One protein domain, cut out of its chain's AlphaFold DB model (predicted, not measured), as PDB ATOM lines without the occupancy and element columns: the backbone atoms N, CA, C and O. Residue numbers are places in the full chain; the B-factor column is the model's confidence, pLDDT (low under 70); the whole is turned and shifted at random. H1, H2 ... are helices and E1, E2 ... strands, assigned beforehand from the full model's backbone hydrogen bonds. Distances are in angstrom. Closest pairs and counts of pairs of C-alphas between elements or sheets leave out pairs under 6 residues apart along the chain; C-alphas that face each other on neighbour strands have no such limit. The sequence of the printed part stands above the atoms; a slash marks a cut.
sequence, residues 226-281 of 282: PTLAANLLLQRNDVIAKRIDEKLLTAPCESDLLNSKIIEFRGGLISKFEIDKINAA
ATOM      1  N   PRO A 226     -54.154  30.056 -51.726       94.38
ATOM      2  CA  PRO A 226     -54.809  30.850 -50.689       94.38
ATOM      3  C   PRO A 226     -53.826  31.377 -49.637       94.38
ATOM      4  O   PRO A 226     -53.967  32.512 -49.187       94.38
ATOM      5  N   THR A 227     -52.803  30.595 -49.274       92.88
ATOM      6  CA  THR A 227     -51.770  31.008 -48.310       92.88
ATOM      7  C   THR A 227     -50.937  32.175 -48.833       92.88
ATOM      8  O   THR A 227     -50.730  33.147 -48.110       92.88
ATOM      9  N   LEU A 228     -50.500  32.138 -50.096       92.25
ATOM     10  CA  LEU A 228     -49.759  33.256 -50.683       92.25
ATOM     11  C   LEU A 228     -50.629  34.517 -50.790       92.25
ATOM     12  O   LEU A 228     -50.161  35.604 -50.462       92.25
ATOM     13  N   ALA A 229     -51.898  34.380 -51.181       92.94
ATOM     14  CA  ALA A 229     -52.838  35.499 -51.206       92.94
ATOM     15  C   ALA A 229     -53.019  36.133 -49.813       92.94
ATOM     16  O   ALA A 229     -52.946  37.356 -49.677       92.94
ATOM     17  N   ALA A 230     -53.176  35.313 -48.767       91.25
ATOM     18  CA  ALA A 230     -53.243  35.785 -47.385       91.25
ATOM     19  C   ALA A 230     -51.956  36.500 -46.952       91.25
ATOM     20  O   ALA A 230     -52.034  37.552 -46.319       91.25
ATOM     21  N   ASN A 231     -50.787  35.983 -47.340       90.31
ATOM     22  CA  ASN A 231     -49.506  36.613 -47.032       90.31
ATOM     23  C   ASN A 231     -49.381  38.012 -47.654       90.31
ATOM     24  O   ASN A 231     -48.911  38.940 -46.997       90.31
ATOM     25  N   LEU A 232     -49.823  38.183 -48.907       89.00
ATOM     26  CA  LEU A 232     -49.785  39.474 -49.603       89.00
ATOM     27  C   LEU A 232     -50.783  40.480 -49.005       89.00
ATOM     28  O   LEU A 232     -50.429  41.645 -48.834       89.00
ATOM     29  N   LEU A 233     -51.999  40.042 -48.651       88.94
ATOM     30  CA  LEU A 233     -53.022  40.903 -48.032       88.94
ATOM     31  C   LEU A 233     -52.640  41.347 -46.620       88.94
ATOM     32  O   LEU A 233     -52.820  42.509 -46.266       88.94
ATOM     33  N   LEU A 234     -52.138  40.414 -45.810       86.81
ATOM     34  CA  LEU A 234     -51.810  40.647 -44.403       86.81
ATOM     35  C   LEU A 234     -50.367  41.131 -44.202       86.81
ATOM     36  O   LEU A 234     -49.987  41.425 -43.070       86.81
ATOM     37  N   GLN A 235     -49.572  41.192 -45.277       84.69
ATOM     38  CA  GLN A 235     -48.160  41.598 -45.289       84.69
ATOM     39  C   GLN A 235     -47.283  40.829 -44.283       84.69
ATOM     40  O   GLN A 235     -46.320  41.357 -43.726       84.69
ATOM     41  N   ARG A 236     -47.605  39.553 -44.062       82.44
ATOM     42  CA  ARG A 236     -46.909  38.646 -43.138       82.44
ATOM     43  C   ARG A 236     -46.759  37.263 -43.761       82.44
ATOM     44  O   ARG A 236     -47.474  36.940 -44.698       82.44
ATOM     45  N   ASN A 237     -45.823  36.460 -43.268       85.25
ATOM     46  CA  ASN A 237     -45.460  35.170 -43.868       85.25
ATOM     47  C   ASN A 237     -45.680  33.958 -42.947       85.25
ATOM     48  O   ASN A 237     -45.327  32.842 -43.316       85.25
ATOM     49  N   ASP A 238     -46.240  34.171 -41.761       85.44
ATOM     50  CA  ASP A 238     -46.497  33.181 -40.712       85.44
ATOM     51  C   ASP A 238     -47.994  32.855 -40.593       85.44
ATOM     52  O   ASP A 238     -48.515  32.619 -39.506       85.44
ATOM     53  N   VAL A 239     -48.712  32.857 -41.715       89.62
ATOM     54  CA  VAL A 239     -50.116  32.447 -41.782       89.62
ATOM     55  C   VAL A 239     -50.286  31.330 -42.798       89.62
ATOM     56  O   VAL A 239     -49.603  31.284 -43.818       89.62
ATOM     57  N   ILE A 240     -51.221  30.428 -42.523       91.69
ATOM     58  CA  ILE A 240     -51.752  29.476 -43.491       91.69
ATOM     59  C   ILE A 240     -53.188  29.867 -43.799       91.69
ATOM     60  O   ILE A 240     -53.921  30.308 -42.909       91.69
ATOM     61  N   ALA A 241     -53.599  29.723 -45.055       94.00
ATOM     62  CA  ALA A 241     -54.952  30.067 -45.442       94.00
ATOM     63  C   ALA A 241     -55.598  29.012 -46.329       94.00
ATOM     64  O   ALA A 241     -54.940  28.303 -47.087       94.00
ATOM     65  N   LYS A 242     -56.923  28.933 -46.236       92.94
ATOM     66  CA  LYS A 242     -57.762  28.072 -47.064       92.94
ATOM     67  C   LYS A 242     -58.997  28.845 -47.501       92.94
ATOM     68  O   LYS A 242     -59.654  29.481 -46.679       92.94
ATOM     69  N   ARG A 243     -59.332  28.762 -48.788       89.31
ATOM     70  CA  ARG A 243     -60.555  29.354 -49.334       89.31
ATOM     71  C   ARG A 243     -61.717  28.365 -49.209       89.31
ATOM     72  O   ARG A 243     -61.585  27.219 -49.637       89.31
ATOM     73  N   ILE A 244     -62.826  28.787 -48.605       91.50
ATOM     74  CA  ILE A 244     -64.069  28.012 -48.455       91.50
ATOM     75  C   ILE A 244     -65.243  28.959 -48.697       91.50
ATOM     76  O   ILE A 244     -65.313  29.991 -48.037       91.50
ATOM     77  N   ASP A 245     -66.143  28.620 -49.626       85.81
ATOM     78  CA  ASP A 245     -67.354  29.397 -49.945       85.81
ATOM     79  C   ASP A 245     -67.084  30.906 -50.069       85.81
ATOM     80  O   ASP A 245     -67.652  31.725 -49.349       85.81
ATOM     81  N   GLU A 246     -66.131  31.253 -50.942       85.25
ATOM     82  CA  GLU A 246     -65.675  32.630 -51.211       85.25
ATOM     83  C   GLU A 246     -64.991  33.351 -50.039       85.25
ATOM     84  O   GLU A 246     -64.530  34.480 -50.188       85.25
ATOM     85  N   LYS A 247     -64.832  32.694 -48.888       88.12
ATOM     86  CA  LYS A 247     -64.141  33.245 -47.721       88.12
ATOM     87  C   LYS A 247     -62.729  32.699 -47.623       88.12
ATOM     88  O   LYS A 247     -62.495  31.502 -47.783       88.12
ATOM     89  N   LEU A 248     -61.788  33.577 -47.296       88.69
ATOM     90  CA  LEU A 248     -60.413  33.205 -46.995       88.69
ATOM     91  C   LEU A 248     -60.271  33.003 -45.484       88.69
ATOM     92  O   LEU A 248     -60.214  33.964 -44.719       88.69
ATOM     93  N   LEU A 249     -60.246  31.747 -45.044       91.56
ATOM     94  CA  LEU A 249     -59.962  31.403 -43.654       91.56
ATOM     95  C   LEU A 249     -58.455  31.427 -43.448       91.56
ATOM     96  O   LEU A 249     -57.727  30.828 -44.236       91.56
ATOM     97  N   THR A 250     -57.995  32.091 -42.393       92.19
ATOM     98  CA  THR A 250     -56.570  32.200 -42.064       92.19
ATOM     99  C   THR A 250     -56.314  31.691 -40.651       92.19
ATOM    100  O   THR A 250     -57.151  31.853 -39.764       92.19
ATOM    101  N   ALA A 251     -55.163  31.058 -40.447       89.62
ATOM    102  CA  ALA A 251     -54.676  30.646 -39.140       89.62
ATOM    103  C   ALA A 251     -53.185  30.993 -39.020       89.62
ATOM    104  O   ALA A 251     -52.449  30.837 -39.998       89.62
ATOM    105  N   PRO A 252     -52.722  31.472 -37.857       89.06
ATOM    106  CA  PRO A 252     -51.301  31.689 -37.631       89.06
ATOM    107  C   PRO A 252     -50.558  30.349 -37.610       89.06
ATOM    108  O   PRO A 252     -51.057  29.357 -37.079       89.06
ATOM    109  N   CYS A 253     -49.363  30.328 -38.188       83.81
ATOM    110  CA  CYS A 253     -48.410  29.242 -38.026       83.81
ATOM    111  C   CYS A 253     -47.553  29.521 -36.791       83.81
ATOM    112  O   CYS A 253     -47.136  30.657 -36.560       83.81
ATOM    113  N   GLU A 254     -47.269  28.482 -36.011       78.50
ATOM    114  CA  GLU A 254     -46.279  28.573 -34.945       78.50
ATOM    115  C   GLU A 254     -44.909  28.735 -35.617       78.50
ATOM    116  O   GLU A 254     -44.422  27.835 -36.302       78.50
ATOM    117  N   SER A 255     -44.357  29.943 -35.546       64.06
ATOM    118  CA  SER A 255     -43.035  30.231 -36.086       64.06
ATOM    119  C   SER A 255     -42.009  29.974 -34.994       64.06
ATOM    120  O   SER A 255     -42.046  30.604 -33.937       64.06
ATOM    121  N   ASP A 256     -41.062  29.071 -35.256       59.75
ATOM    122  CA  ASP A 256     -39.806  29.088 -34.515       59.75
ATOM    123  C   ASP A 256     -39.214  30.499 -34.654       59.75
ATOM    124  O   ASP A 256     -39.177  31.067 -35.745       59.75
ATOM    125  N   LEU A 257     -38.815  31.074 -33.520       53.88
ATOM    126  CA  LEU A 257     -38.517  32.487 -33.235       53.88
ATOM    127  C   LEU A 257     -37.430  33.193 -34.091       53.88
ATOM    128  O   LEU A 257     -36.867  34.196 -33.655       53.88
ATOM    129  N   LEU A 258     -37.123  32.748 -35.310       53.97
ATOM    130  CA  LEU A 258     -36.181  33.406 -36.214       53.97
ATOM    131  C   LEU A 258     -36.732  33.535 -37.644       53.97
ATOM    132  O   LEU A 258     -36.777  32.568 -38.401       53.97
ATOM    133  N   ASN A 259     -37.003  34.789 -38.029       55.97
ATOM    134  CA  ASN A 259     -37.282  35.312 -39.379       55.97
ATOM    135  C   ASN A 259     -38.760  35.437 -39.796       55.97
ATOM    136  O   ASN A 259     -39.175  34.913 -40.834       55.97
ATOM    137  N   SER A 260     -39.529  36.266 -39.082       51.81
ATOM    138  CA  SER A 260     -40.657  36.963 -39.712       51.81
ATOM    139  C   SER A 260     -40.107  37.885 -40.812       51.81
ATOM    140  O   SER A 260     -39.498  38.924 -40.552       51.81
ATOM    141  N   LYS A 261     -40.250  37.483 -42.080       57.56
ATOM    142  CA  LYS A 261     -39.938  38.369 -43.205       57.56
ATOM    143  C   LYS A 261     -41.124  39.307 -43.366       57.56
ATOM    144  O   LYS A 261     -42.175  38.886 -43.840       57.56
ATOM    145  N   ILE A 262     -40.950  40.565 -42.968       54.06
ATOM    146  CA  ILE A 262     -41.900  41.630 -43.294       54.06
ATOM    147  C   ILE A 262     -41.972  41.719 -44.820       54.06
ATOM    148  O   ILE A 262     -40.959  41.953 -45.482       54.06
ATOM    149  N   ILE A 263     -43.161  41.501 -45.383       57.47
ATOM    150  CA  ILE A 263     -43.400  41.698 -46.812       57.47
ATOM    151  C   ILE A 263     -43.702  43.187 -46.996       57.47
ATOM    152  O   ILE A 263     -44.852  43.616 -46.937       57.47
ATOM    153  N   GLU A 264     -42.652  43.994 -47.148       47.12
ATOM    154  CA  GLU A 264     -42.785  45.436 -47.373       47.12
ATOM    155  C   GLU A 264     -43.061  45.708 -48.859       47.12
ATOM    156  O   GLU A 264     -42.195  45.531 -49.719       47.12
ATOM    157  N   PHE A 265     -44.264  46.188 -49.173       47.38
ATOM    158  CA  PHE A 265     -44.532  46.805 -50.467       47.38
ATOM    159  C   PHE A 265     -44.057  48.256 -50.426       47.38
ATOM    160  O   PHE A 265     -44.767  49.139 -49.946       47.38
ATOM    161  N   ARG A 266     -42.861  48.526 -50.956       48.03
ATOM    162  CA  ARG A 266     -42.400  49.903 -51.181       48.03
ATOM    163  C   ARG A 266     -43.141  50.513 -52.367       48.03
ATOM    164  O   ARG A 266     -42.678  50.463 -53.500       48.03
ATOM    165  N   GLY A 267     -44.318  51.067 -52.098       46.09
ATOM    166  CA  GLY A 267     -45.043  51.937 -53.020       46.09
ATOM    167  C   GLY A 267     -44.864  53.391 -52.603       46.09
ATOM    168  O   GLY A 267     -45.405  53.800 -51.579       46.09
ATOM    169  N   GLY A 268     -44.113  54.163 -53.386       43.38
ATOM    170  CA  GLY A 268     -43.911  55.596 -53.183       43.38
ATOM    171  C   GLY A 268     -43.959  56.353 -54.507       43.38
ATOM    172  O   GLY A 268     -43.750  55.775 -55.573       43.38
ATOM    173  N   LEU A 269     -44.244  57.653 -54.434       39.25
ATOM    174  CA  LEU A 269     -44.088  58.578 -55.553       39.25
ATOM    175  C   LEU A 269     -42.599  58.689 -55.897       39.25
ATOM    176  O   LEU A 269     -41.862  59.427 -55.248       39.25
ATOM    177  N   ILE A 270     -42.152  57.950 -56.909       48.88
ATOM    178  CA  ILE A 270     -40.809  58.127 -57.458       48.88
ATOM    179  C   ILE A 270     -40.858  59.394 -58.307       48.88
ATOM    180  O   ILE A 270     -41.541  59.443 -59.333       48.88
ATOM    181  N   SER A 271     -40.187  60.452 -57.848       41.88
ATOM    182  CA  SER A 271     -40.093  61.686 -58.626       41.88
ATOM    183  C   SER A 271     -39.422  61.400 -59.972       41.88
ATOM    184  O   SER A 271     -38.574  60.512 -60.079       41.88
ATOM    185  N   LYS A 272     -39.753  62.180 -61.005       51.50
ATOM    186  CA  LYS A 272     -39.099  62.073 -62.319       51.50
ATOM    187  C   LYS A 272     -37.567  62.134 -62.207       51.50
ATOM    188  O   LYS A 272     -36.876  61.383 -62.880       51.50
ATOM    189  N   PHE A 273     -37.057  62.938 -61.274       48.78
ATOM    190  CA  PHE A 273     -35.633  63.034 -60.959       48.78
ATOM    191  C   PHE A 273     -35.037  61.722 -60.422       48.78
ATOM    192  O   PHE A 273     -33.921  61.359 -60.783       48.78
ATOM    193  N   GLU A 274     -35.767  60.979 -59.588       51.00
ATOM    194  CA  GLU A 274     -35.312  59.664 -59.124       51.00
ATOM    195  C   GLU A 274     -35.357  58.606 -60.231       51.00
ATOM    196  O   GLU A 274     -34.446  57.786 -60.308       51.00
ATOM    197  N   ILE A 275     -36.352  58.655 -61.122       59.59
ATOM    198  CA  ILE A 275     -36.409  57.779 -62.304       59.59
ATOM    199  C   ILE A 275     -35.206  58.040 -63.217       59.59
ATOM    200  O   ILE A 275     -34.517  57.101 -63.611       59.59
ATOM    201  N   ASP A 276     -34.914  59.307 -63.508       62.00
ATOM    202  CA  ASP A 276     -33.787  59.696 -64.358       62.00
ATOM    203  C   ASP A 276     -32.441  59.308 -63.719       62.00
ATOM    204  O   ASP A 276     -31.538  58.834 -64.406       62.00
ATOM    205  N   LYS A 277     -32.325  59.409 -62.388       62.84
ATOM    206  CA  LYS A 277     -31.152  58.945 -61.631       62.84
ATOM    207  C   LYS A 277     -30.983  57.421 -61.666       62.84
ATOM    208  O   LYS A 277     -29.855  56.954 -61.789       62.84
ATOM    209  N   ILE A 278     -32.067  56.650 -61.548       61.34
ATOM    210  CA  ILE A 278     -32.035  55.180 -61.650       61.34
ATOM    211  C   ILE A 278     -31.632  54.756 -63.067       61.34
ATOM    212  O   ILE A 278     -30.765  53.902 -63.221       61.34
ATOM    213  N   ASN A 279     -32.205  55.392 -64.090       62.38
ATOM    214  CA  ASN A 279     -31.891  55.106 -65.491       62.38
ATOM    215  C   ASN A 279     -30.452  55.480 -65.871       62.38
ATOM    216  O   ASN A 279     -29.885  54.849 -66.749       62.38
ATOM    217  N   ALA A 280     -29.860  56.485 -65.223       65.62
ATOM    218  CA  ALA A 280     -28.457  56.849 -65.420       65.62
ATOM    219  C   ALA A 280     -27.467  55.921 -64.688       65.62
ATOM    220  O   ALA A 280     -26.264  55.998 -64.937       65.62
ATOM    221  N   ALA A 281     -27.950  55.094 -63.757       60.19
ATOM    222  CA  ALA A 281     -27.148  54.138 -62.993       60.19
ATOM    223  C   ALA A 281     -27.244  52.689 -63.518       60.19
ATOM    224  O   ALA A 281     -26.546  51.817 -62.997       60.19
TER     225      ALA A 281
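AT A GLANCE: This is residues 226 to 281 of the 282 residues of an uncharacterized protein of Wuchereria bancrofti (UniProt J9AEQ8). A short helix, H1, packs on a two-stranded hairpin, E1 and E2, and from this small body a long unnamed stretch loops out and then runs away to a second short helix, H2, at the far end. Residues 266 to 281, of which 272 to 279 belong to H2, stand free and stick out from the body. The printed part has 56 residues, with two named helices and two named strands in the order H1, E1, E2, H2; the sheet E1 - E2 is antiparallel and the class is mixed, helices and strands. The whole is extended, with a radius of gyration of the C-alphas of 17.2 A, and its outline is flat, spanning 47 by 32 by 14 A.

HOW THE PARTS SIT: H1, residues 226 to 234, and E1, residues 239 to 244, have as their closest C-alphas those of Thr 227 and Ala 241, 4.4 A apart. E1 and E2, residues 247 to 252, form a hairpin, antiparallel at 156 degrees, with N 240 and O 251 at 2.8 A and N 249 and O 242 at 2.9 A, within hydrogen-bond range. The closest C-alphas of H1 and E2 are those of Pro 226 and Leu 248, 7.1 A apart. H2, residues 272 to 279, is apart from H1 and from E1. In H1 and H2 every O i to N i+4 pair is within hydrogen-bond range.

IN THESE COORDINATES: H1 begins at C-alpha 226 (-54.809, 30.850, -50.689) and is 12.0 A long. E1 is 16.1 A and E2 16.4 A long; E2 ends at C-alpha 252 (-51.301, 31.689, -37.631). H2, 10.5 A long, ends at C-alpha 279 (-31.891, 55.106, -65.491).

THE WHOLE: The C-alphas farthest apart, those of Asp 245 and Ala 280, are 50.1 A apart. The printed part has no cut. The link from E2 to H2, residues 253 to 271, is long. Residues 255 to 281 have pLDDT under 70.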